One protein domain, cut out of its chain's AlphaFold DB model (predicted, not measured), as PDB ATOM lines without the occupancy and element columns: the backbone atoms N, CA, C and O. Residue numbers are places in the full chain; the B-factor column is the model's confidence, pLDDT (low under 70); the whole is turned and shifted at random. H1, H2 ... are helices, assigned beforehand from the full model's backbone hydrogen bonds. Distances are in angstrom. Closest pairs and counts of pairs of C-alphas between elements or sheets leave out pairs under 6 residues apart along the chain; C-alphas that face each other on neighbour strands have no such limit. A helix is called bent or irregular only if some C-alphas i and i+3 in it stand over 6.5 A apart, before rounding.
ATOM      1  N   ALA A  84      25.919 -21.444 -20.366       88.62
ATOM      2  CA  ALA A  84      27.316 -21.125 -20.654       88.62
ATOM      3  C   ALA A  84      27.717 -21.592 -22.064       88.62
ATOM      4  O   ALA A  84      28.239 -20.795 -22.844       88.62
ATOM      5  N   ARG A  85      27.376 -22.836 -22.431       92.50
ATOM      6  CA  ARG A  85      27.608 -23.384 -23.775       92.50
ATOM      7  C   ARG A  85      26.925 -22.560 -24.869       92.50
ATOM      8  O   ARG A  85      27.587 -22.164 -25.818       92.50
ATOM      9  N   LYS A  86      25.639 -22.224 -24.717       91.25
ATOM     10  CA  LYS A  86      24.896 -21.411 -25.703       91.25
ATOM     11  C   LYS A  86      25.470 -20.003 -25.880       91.25
ATOM     12  O   LYS A  86      25.461 -19.472 -26.988       91.25
ATOM     13  N   ARG A  87      25.978 -19.387 -24.805       92.06
ATOM     14  CA  ARG A  87      26.683 -18.094 -24.881       92.06
ATOM     15  C   ARG A  87      27.991 -18.210 -25.659       92.06
ATOM     16  O   ARG A  87      28.298 -17.313 -26.437       92.06
ATOM     17  N   GLU A  88      28.729 -19.299 -25.470       93.81
ATOM     18  CA  GLU A  88      29.980 -19.560 -26.183       93.81
ATOM     19  C   GLU A  88      29.744 -19.874 -27.669       93.81
ATOM     20  O   GLU A  88      30.387 -19.279 -28.528       93.81
ATOM     21  N   GLU A  89      28.755 -20.709 -27.994       94.00
ATOM     22  CA  GLU A  89      28.332 -20.972 -29.379       94.00
ATOM     23  C   GLU A  89      27.927 -19.669 -30.095       94.00
ATOM     24  O   GLU A  89      28.406 -19.386 -31.194       94.00
ATOM     25  N   HIS A  90      27.127 -18.814 -29.447       92.44
ATOM     26  CA  HIS A  90      26.769 -17.498 -29.988       92.44
ATOM     27  C   HIS A  90      27.987 -16.567 -30.134       92.44
ATOM     28  O   HIS A  90      28.052 -15.783 -31.085       92.44
ATOM     29  N   ARG A  91      28.961 -16.624 -29.213       97.12
ATOM     30  CA  ARG A  91      30.206 -15.840 -29.295       97.12
ATOM     31  C   ARG A  91      31.006 -16.222 -30.539       97.12
ATOM     32  O   ARG A  91      31.386 -15.331 -31.290       97.12
ATOM     33  N   LEU A  92      31.188 -17.521 -30.782       96.31
ATOM     34  CA  LEU A  92      31.914 -18.042 -31.943       96.31
ATOM     35  C   LEU A  92      31.211 -17.708 -33.270       96.31
ATOM     36  O   LEU A  92      31.875 -17.325 -34.232       96.31
ATOM     37  N   VAL A  93      29.876 -17.787 -33.320       93.62
ATOM     38  CA  VAL A  93      29.095 -17.404 -34.514       93.62
ATOM     39  C   VAL A  93      29.232 -15.909 -34.825       93.62
ATOM     40  O   VAL A  93      29.468 -15.546 -35.975       93.62
ATOM     41  N   GLU A  94      29.129 -15.033 -33.822       94.69
ATOM     42  CA  GLU A  94      29.269 -13.582 -34.015       94.69
ATOM     43  C   GLU A  94      30.720 -13.170 -34.334       94.69
ATOM     44  O   GLU A  94      30.941 -12.266 -35.138       94.69
ATOM     45  N   GLU A  95      31.718 -13.853 -33.764       96.00
ATOM     46  CA  GLU A  95      33.135 -13.670 -34.105       96.00
ATOM     47  C   GLU A  95      33.413 -14.069 -35.564       96.00
ATOM     48  O   GLU A  95      34.015 -13.296 -36.312       96.00
ATOM     49  N   HIS A  96      32.884 -15.212 -36.015       95.25
ATOM     50  CA  HIS A  96      32.978 -15.643 -37.411       95.25
ATOM     51  C   HIS A  96      32.254 -14.685 -38.372       95.25
ATOM     52  O   HIS A  96      32.811 -14.313 -39.407       95.25
ATOM     53  N   ARG A  97      31.054 -14.204 -38.009       92.38
ATOM     54  CA  ARG A  97      30.306 -13.207 -38.794       92.38
ATOM     55  C   ARG A  97      31.115 -11.920 -38.985       92.38
ATOM     56  O   ARG A  97      31.174 -11.400 -40.096       92.38
ATOM     57  N   ARG A  98      31.776 -11.432 -37.928       92.31
ATOM     58  CA  ARG A  98      32.656 -10.248 -37.983       92.31
ATOM     59  C   ARG A  98      33.924 -10.482 -38.797       92.31
ATOM     60  O   ARG A  98      34.372  -9.556 -39.465       92.31
ATOM     61  N   ALA A  99      34.491 -11.687 -38.764       94.25
ATOM     62  CA  ALA A  99      35.640 -12.032 -39.599       94.25
ATOM     63  C   ALA A  99      35.289 -11.939 -41.096       94.25
ATOM     64  O   ALA A  99      36.004 -11.272 -41.841       94.25
ATOM     65  N   ILE A 100      34.143 -12.501 -41.506       90.81
ATOM     66  CA  ILE A 100      33.630 -12.391 -42.885       90.81
ATOM     67  C   ILE A 100      33.323 -10.927 -43.241       90.81
ATOM     68  O   ILE A 100      33.680 -10.464 -44.321       90.81
ATOM     69  N   GLU A 101      32.685 -10.172 -42.342       86.50
ATOM     70  CA  GLU A 101      32.392  -8.746 -42.553       86.50
ATOM     71  C   GLU A 101      33.680  -7.937 -42.800       86.50
ATOM     72  O   GLU A 101      33.748  -7.143 -43.739       86.50
ATOM     73  N   GLN A 102      34.736  -8.192 -42.020       89.12
ATOM     74  CA  GLN A 102      36.042  -7.547 -42.169       89.12
ATOM     75  C   GLN A 102      36.774  -7.965 -43.457       89.12
ATOM     76  O   GLN A 102      37.455  -7.135 -44.067       89.12
ATOM     77  N   GLU A 103      36.638  -9.223 -43.879       91.56
ATOM     78  CA  GLU A 103      37.171  -9.745 -45.142       91.56
ATOM     79  C   GLU A 103      36.509  -9.051 -46.340       91.56
ATOM     80  O   GLU A 103      37.201  -8.399 -47.124       91.56
ATOM     81  N   ARG A 104      35.169  -9.060 -46.417       88.56
ATOM     82  CA  ARG A 104      34.401  -8.370 -47.473       88.56
ATOM     83  C   ARG A 104      34.665  -6.871 -47.505       88.56
ATOM     84  O   ARG A 104      34.814  -6.284 -48.574       88.56
ATOM     85  N   PHE A 105      34.787  -6.246 -46.338       87.81
ATOM     86  CA  PHE A 105      35.172  -4.844 -46.243       87.81
ATOM     87  C   PHE A 105      36.571  -4.580 -46.829       87.81
ATOM     88  O   PHE A 105      36.794  -3.571 -47.502       87.81
ATOM     89  N   THR A 106      37.514  -5.500 -46.614       86.94
ATOM     90  CA  THR A 106      38.872  -5.412 -47.168       86.94
ATOM     91  C   THR A 106      38.860  -5.576 -48.690       86.94
ATOM     92  O   THR A 106      39.508  -4.786 -49.375       86.94
ATOM     93  N   GLU A 107      38.081  -6.522 -49.227       88.56
ATOM     94  CA  GLU A 107      37.859  -6.686 -50.674       88.56
ATOM     95  C   GLU A 107      37.302  -5.406 -51.315       88.56
ATOM     96  O   GLU A 107      37.929  -4.855 -52.220       88.56
ATOM     97  N   ILE A 108      36.180  -4.880 -50.805       85.69
ATOM     98  CA  ILE A 108      35.559  -3.635 -51.297       85.69
ATOM     99  C   ILE A 108      36.571  -2.487 -51.260       85.69
ATOM    100  O   ILE A 108      36.735  -1.759 -52.239       85.69
ATOM    101  N   SER A 109      37.313  -2.351 -50.158       85.19
ATOM    102  CA  SER A 109      38.315  -1.297 -50.023       85.19
ATOM    103  C   SER A 109      39.434  -1.401 -51.066       85.19
ATOM    104  O   SER A 109      39.949  -0.362 -51.482       85.19
ATOM    105  N   MET A 110      39.834  -2.609 -51.487       84.62
ATOM    106  CA  MET A 110      40.836  -2.814 -52.545       84.62
ATOM    107  C   MET A 110      40.309  -2.481 -53.946       84.62
ATOM    108  O   MET A 110      41.096  -2.049 -54.785       84.62
ATOM    109  N   LEU A 111      39.008  -2.665 -54.194       82.25
ATOM    110  CA  LEU A 111      38.373  -2.403 -55.492       82.25
ATOM    111  C   LEU A 111      38.170  -0.908 -55.786       82.25
ATOM    112  O   LEU A 111      38.052  -0.528 -56.949       82.25
ATOM    113  N   ILE A 112      38.171  -0.048 -54.761       84.12
ATOM    114  CA  ILE A 112      38.105   1.412 -54.925       84.12
ATOM    115  C   ILE A 112      39.419   1.914 -55.545       84.12
ATOM    116  O   ILE A 112      40.453   2.024 -54.882       84.12
ATOM    117  N   THR A 113      39.371   2.237 -56.837       67.69
ATOM    118  CA  THR A 113      40.533   2.615 -57.662       67.69
ATOM    119  C   THR A 113      41.059   4.027 -57.383       67.69
ATOM    120  O   THR A 113      42.265   4.252 -57.484       67.69
ATOM    121  N   ASN A 114      40.210   4.960 -56.936       63.12
ATOM    122  CA  ASN A 114      40.564   6.355 -56.609       63.12
ATOM    123  C   ASN A 114      41.316   6.522 -55.261       63.12
ATOM    124  O   ASN A 114      41.119   7.476 -54.513       63.12
ATOM    125  N   ARG A 115      42.229   5.599 -54.934       62.09
ATOM    126  CA  ARG A 115      43.062   5.628 -53.711       62.09
ATOM    127  C   ARG A 115      44.226   6.635 -53.751       62.09
ATOM    128  O   ARG A 115      44.931   6.771 -52.752       62.09
ATOM    129  N   SER A 116      44.469   7.322 -54.872       58.81
ATOM    130  CA  SER A 116      45.645   8.193 -55.071       58.81
ATOM    131  C   SER A 116      45.736   9.360 -54.086       58.81
ATOM    132  O   SER A 116      46.852   9.755 -53.722       58.81
ATOM    133  N   ASP A 117      44.582   9.859 -53.646       55.91
ATOM    134  CA  ASP A 117      44.448  11.110 -52.892       55.91
ATOM    135  C   ASP A 117      44.276  10.849 -51.384       55.91
ATOM    136  O   ASP A 117      44.496  11.726 -50.553       55.91
ATOM    137  N   LEU A 118      43.993   9.598 -51.005       59.75
ATOM    138  CA  LEU A 118      43.727   9.150 -49.631       59.75
ATOM    139  C   LEU A 118      45.010   8.682 -48.907       59.75
ATOM    140  O   LEU A 118      44.998   7.814 -48.032       59.75
ATOM    141  N   LYS A 119      46.155   9.268 -49.273       55.06
ATOM    142  CA  LYS A 119      47.485   8.946 -48.729       55.06
ATOM    143  C   LYS A 119      47.699   9.534 -47.328       55.06
ATOM    144  O   LYS A 119      48.400  10.533 -47.189       55.06
ATOM    145  N   SER A 120      47.146   8.904 -46.287       55.84
ATOM    146  CA  SER A 120      47.806   8.747 -44.960       55.84
ATOM    147  C   SER A 120      46.894   8.216 -43.850       55.84
ATOM    148  O   SER A 120      47.403   7.666 -42.873       55.84
ATOM    149  N   THR A 121      45.573   8.366 -43.955       62.09
ATOM    150  CA  THR A 121      44.644   8.027 -42.869       62.09
ATOM    151  C   THR A 121      43.980   6.668 -43.072       62.09
ATOM    152  O   THR A 121      43.467   6.343 -44.140       62.09
ATOM    153  N   LYS A 122      43.962   5.858 -42.005       76.00
ATOM    154  CA  LYS A 122      43.175   4.622 -41.936       76.00
ATOM    155  C   LYS A 122      41.690   4.993 -42.014       76.00
ATOM    156  O   LYS A 122      41.134   5.461 -41.022       76.00
ATOM    157  N   LEU A 123      41.084   4.804 -43.185       73.19
ATOM    158  CA  LEU A 123      39.667   5.088 -43.409       73.19
ATOM    159  C   LEU A 123      38.787   4.269 -42.462       73.19
ATOM    160  O   LEU A 123      39.086   3.112 -42.149       73.19
ATOM    161  N   ARG A 124      37.702   4.883 -41.990       85.44
ATOM    162  CA  ARG A 124      36.687   4.207 -41.180       85.44
ATOM    163  C   ARG A 124      35.824   3.348 -42.100       85.44
ATOM    164  O   ARG A 124      35.776   3.564 -43.309       85.44
ATOM    165  N   HIS A 125      35.101   2.390 -41.519       81.75
ATOM    166  CA  HIS A 125      34.243   1.515 -42.320       81.75
ATOM    167  C   HIS A 125      33.146   2.288 -43.066       81.75
ATOM    168  O   HIS A 125      32.871   1.986 -44.221       81.75
ATOM    169  N   ILE A 126      32.591   3.335 -42.449       84.31
ATOM    170  CA  ILE A 126      31.592   4.188 -43.100       84.31
ATOM    171  C   ILE A 126      32.161   4.924 -44.326       84.31
ATOM    172  O   ILE A 126      31.547   4.871 -45.381       84.31
ATOM    173  N   ASP A 127      33.372   5.486 -44.234       84.00
ATOM    174  CA  ASP A 127      33.982   6.283 -45.312       84.00
ATOM    175  C   ASP A 127      34.205   5.440 -46.587       84.00
ATOM    176  O   ASP A 127      33.982   5.893 -47.705       84.00
ATOM    177  N   VAL A 128      34.629   4.180 -46.430       83.69
ATOM    178  CA  VAL A 128      34.817   3.242 -47.554       83.69
ATOM    179  C   VAL A 128      33.484   2.799 -48.151       83.69
ATOM    180  O   VAL A 128      33.411   2.613 -49.362       83.69
ATOM    181  N   LEU A 129      32.439   2.631 -47.335       84.19
ATOM    182  CA  LEU A 129      31.102   2.295 -47.831       84.19
ATOM    183  C   LEU A 129      30.465   3.474 -48.573       84.19
ATOM    184  O   LEU A 129      29.882   3.258 -49.627       84.19
ATOM    185  N   GLU A 130      30.632   4.708 -48.090       83.31
ATOM    186  CA  GLU A 130      30.198   5.923 -48.792       83.31
ATOM    187  C   GLU A 130      30.881   6.044 -50.162       83.31
ATOM    188  O   GLU A 130      30.196   6.216 -51.169       83.31
ATOM    189  N   ILE A 131      32.206   5.856 -50.234       83.69
ATOM    190  CA  ILE A 131      32.937   5.861 -51.513       83.69
ATOM    191  C   ILE A 131      32.503   4.687 -52.407       83.69
ATOM    192  O   ILE A 131      32.357   4.866 -53.610       83.69
ATOM    193  N   ALA A 132      32.270   3.492 -51.855       81.94
ATOM    194  CA  ALA A 132      31.795   2.352 -52.640       81.94
ATOM    195  C   ALA A 132      30.386   2.585 -53.211       81.94
ATOM    196  O   ALA A 132      30.140   2.233 -54.359       81.94
ATOM    197  N   VAL A 133      29.477   3.201 -52.449       79.69
ATOM    198  CA  VAL A 133      28.138   3.588 -52.922       79.69
ATOM    199  C   VAL A 133      28.229   4.676 -53.992       79.69
ATOM    200  O   VAL A 133      27.553   4.570 -55.011       79.69
ATOM    201  N   ASP A 134      29.097   5.675 -53.813       76.31
ATOM    202  CA  ASP A 134      29.361   6.712 -54.814       76.31
ATOM    203  C   ASP A 134      29.922   6.104 -56.115       76.31
ATOM    204  O   ASP A 134      29.360   6.321 -57.186       76.31
ATOM    205  N   GLU A 135      30.941   5.242 -56.045       77.88
ATOM    206  CA  GLU A 135      31.480   4.531 -57.214       77.88
ATOM    207  C   GLU A 135      30.455   3.572 -57.851       77.88
ATOM    208  O   GLU A 135      30.348   3.538 -59.074       77.88
ATOM    209  N   ILE A 136      29.622   2.860 -57.082       72.12
ATOM    210  CA  ILE A 136      28.510   2.053 -57.627       72.12
ATOM    211  C   ILE A 136      27.463   2.945 -58.312       72.12
ATOM    212  O   ILE A 136      26.935   2.572 -59.356       72.12
ATOM    213  N   SER A 137      27.200   4.148 -57.792       63.91
ATOM    214  CA  SER A 137      26.322   5.128 -58.442       63.91
ATOM    215  C   SER A 137      26.945   5.744 -59.705       63.91
ATOM    216  O   SER A 137      26.223   6.114 -60.631       63.91
ATOM    217  N   LYS A 138      28.283   5.798 -59.801       65.19
ATOM    218  CA  LYS A 138      29.021   6.133 -61.035       65.19
ATOM    219  C   LYS A 138      29.030   4.975 -62.026       65.19
ATOM    220  O   LYS A 138      28.942   5.228 -63.226       65.19
ATOM    221  N   ILE A 139      28.981   3.725 -61.553       64.50
ATOM    222  CA  ILE A 139      28.556   2.536 -62.321       64.50
ATOM    223  C   ILE A 139      27.021   2.580 -62.514       64.50
ATOM    224  O   ILE A 139      26.297   1.589 -62.439       64.50
TER     225      ILE A 139
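What this domain is: This is residues 84 to 139 of the 366 residues of the protein "Hypothetical protein" of Rotaria sordida (UniProt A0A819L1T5). One long helix, H1, makes the length of the domain, and a shorter helix, H2, packs at a slant on its residues 105 to 109. Residues 84 to 101 of H1 stick out as a free arm, and the long link from H1 to H2 makes a loop whose residues 115 to 122 stick out too. The printed part has 56 residues with two named helices, H1 then H2, and no named strand; its class is all helix. It is only just extended, close to loose, with a radius of gyration of the C-alphas of 15.5 A, and its outline is only just flat, spanning 48 by 26 by 15 A.

How they stand to each other: H1, residues 84 to 111, stands free over residues 84 to 101. It touches H2, residues 125 to 138, with its residues 105 to 109 alone. The closest C-alphas of the two helices are those of Ser 109 and Val 128, 6.2 A apart. The helices run the same way at a steep tilt of 46 degrees, with their centres 21.3 A apart. In both H1 and H2 each O i to N i+4 pair is within hydrogen-bond range.

Where its parts are: H1 begins at C-alpha 84, at (27.316, -21.125, -20.654), and ends at C-alpha 111, at (38.373, -2.403, -55.492), 41.1 A from first to last C-alpha. H2 runs 20.0 A from C-alpha 125 to C-alpha 138, at (29.021, 6.133, -61.035). Neither helix is bent.

The domain as a whole: The two C-alphas farthest apart are those of Ala 84 and Ser 116, 48.8 A. Without the free stretches, the body has 30 residues and spans 24 by 15 by 14 A. The printed part has no cut. The link from H1 to H2, residues 112 to 124, is long. The mean pLDDT of the printed part is 81.6; residues 113 to 121 and 137 to 139 are under 70.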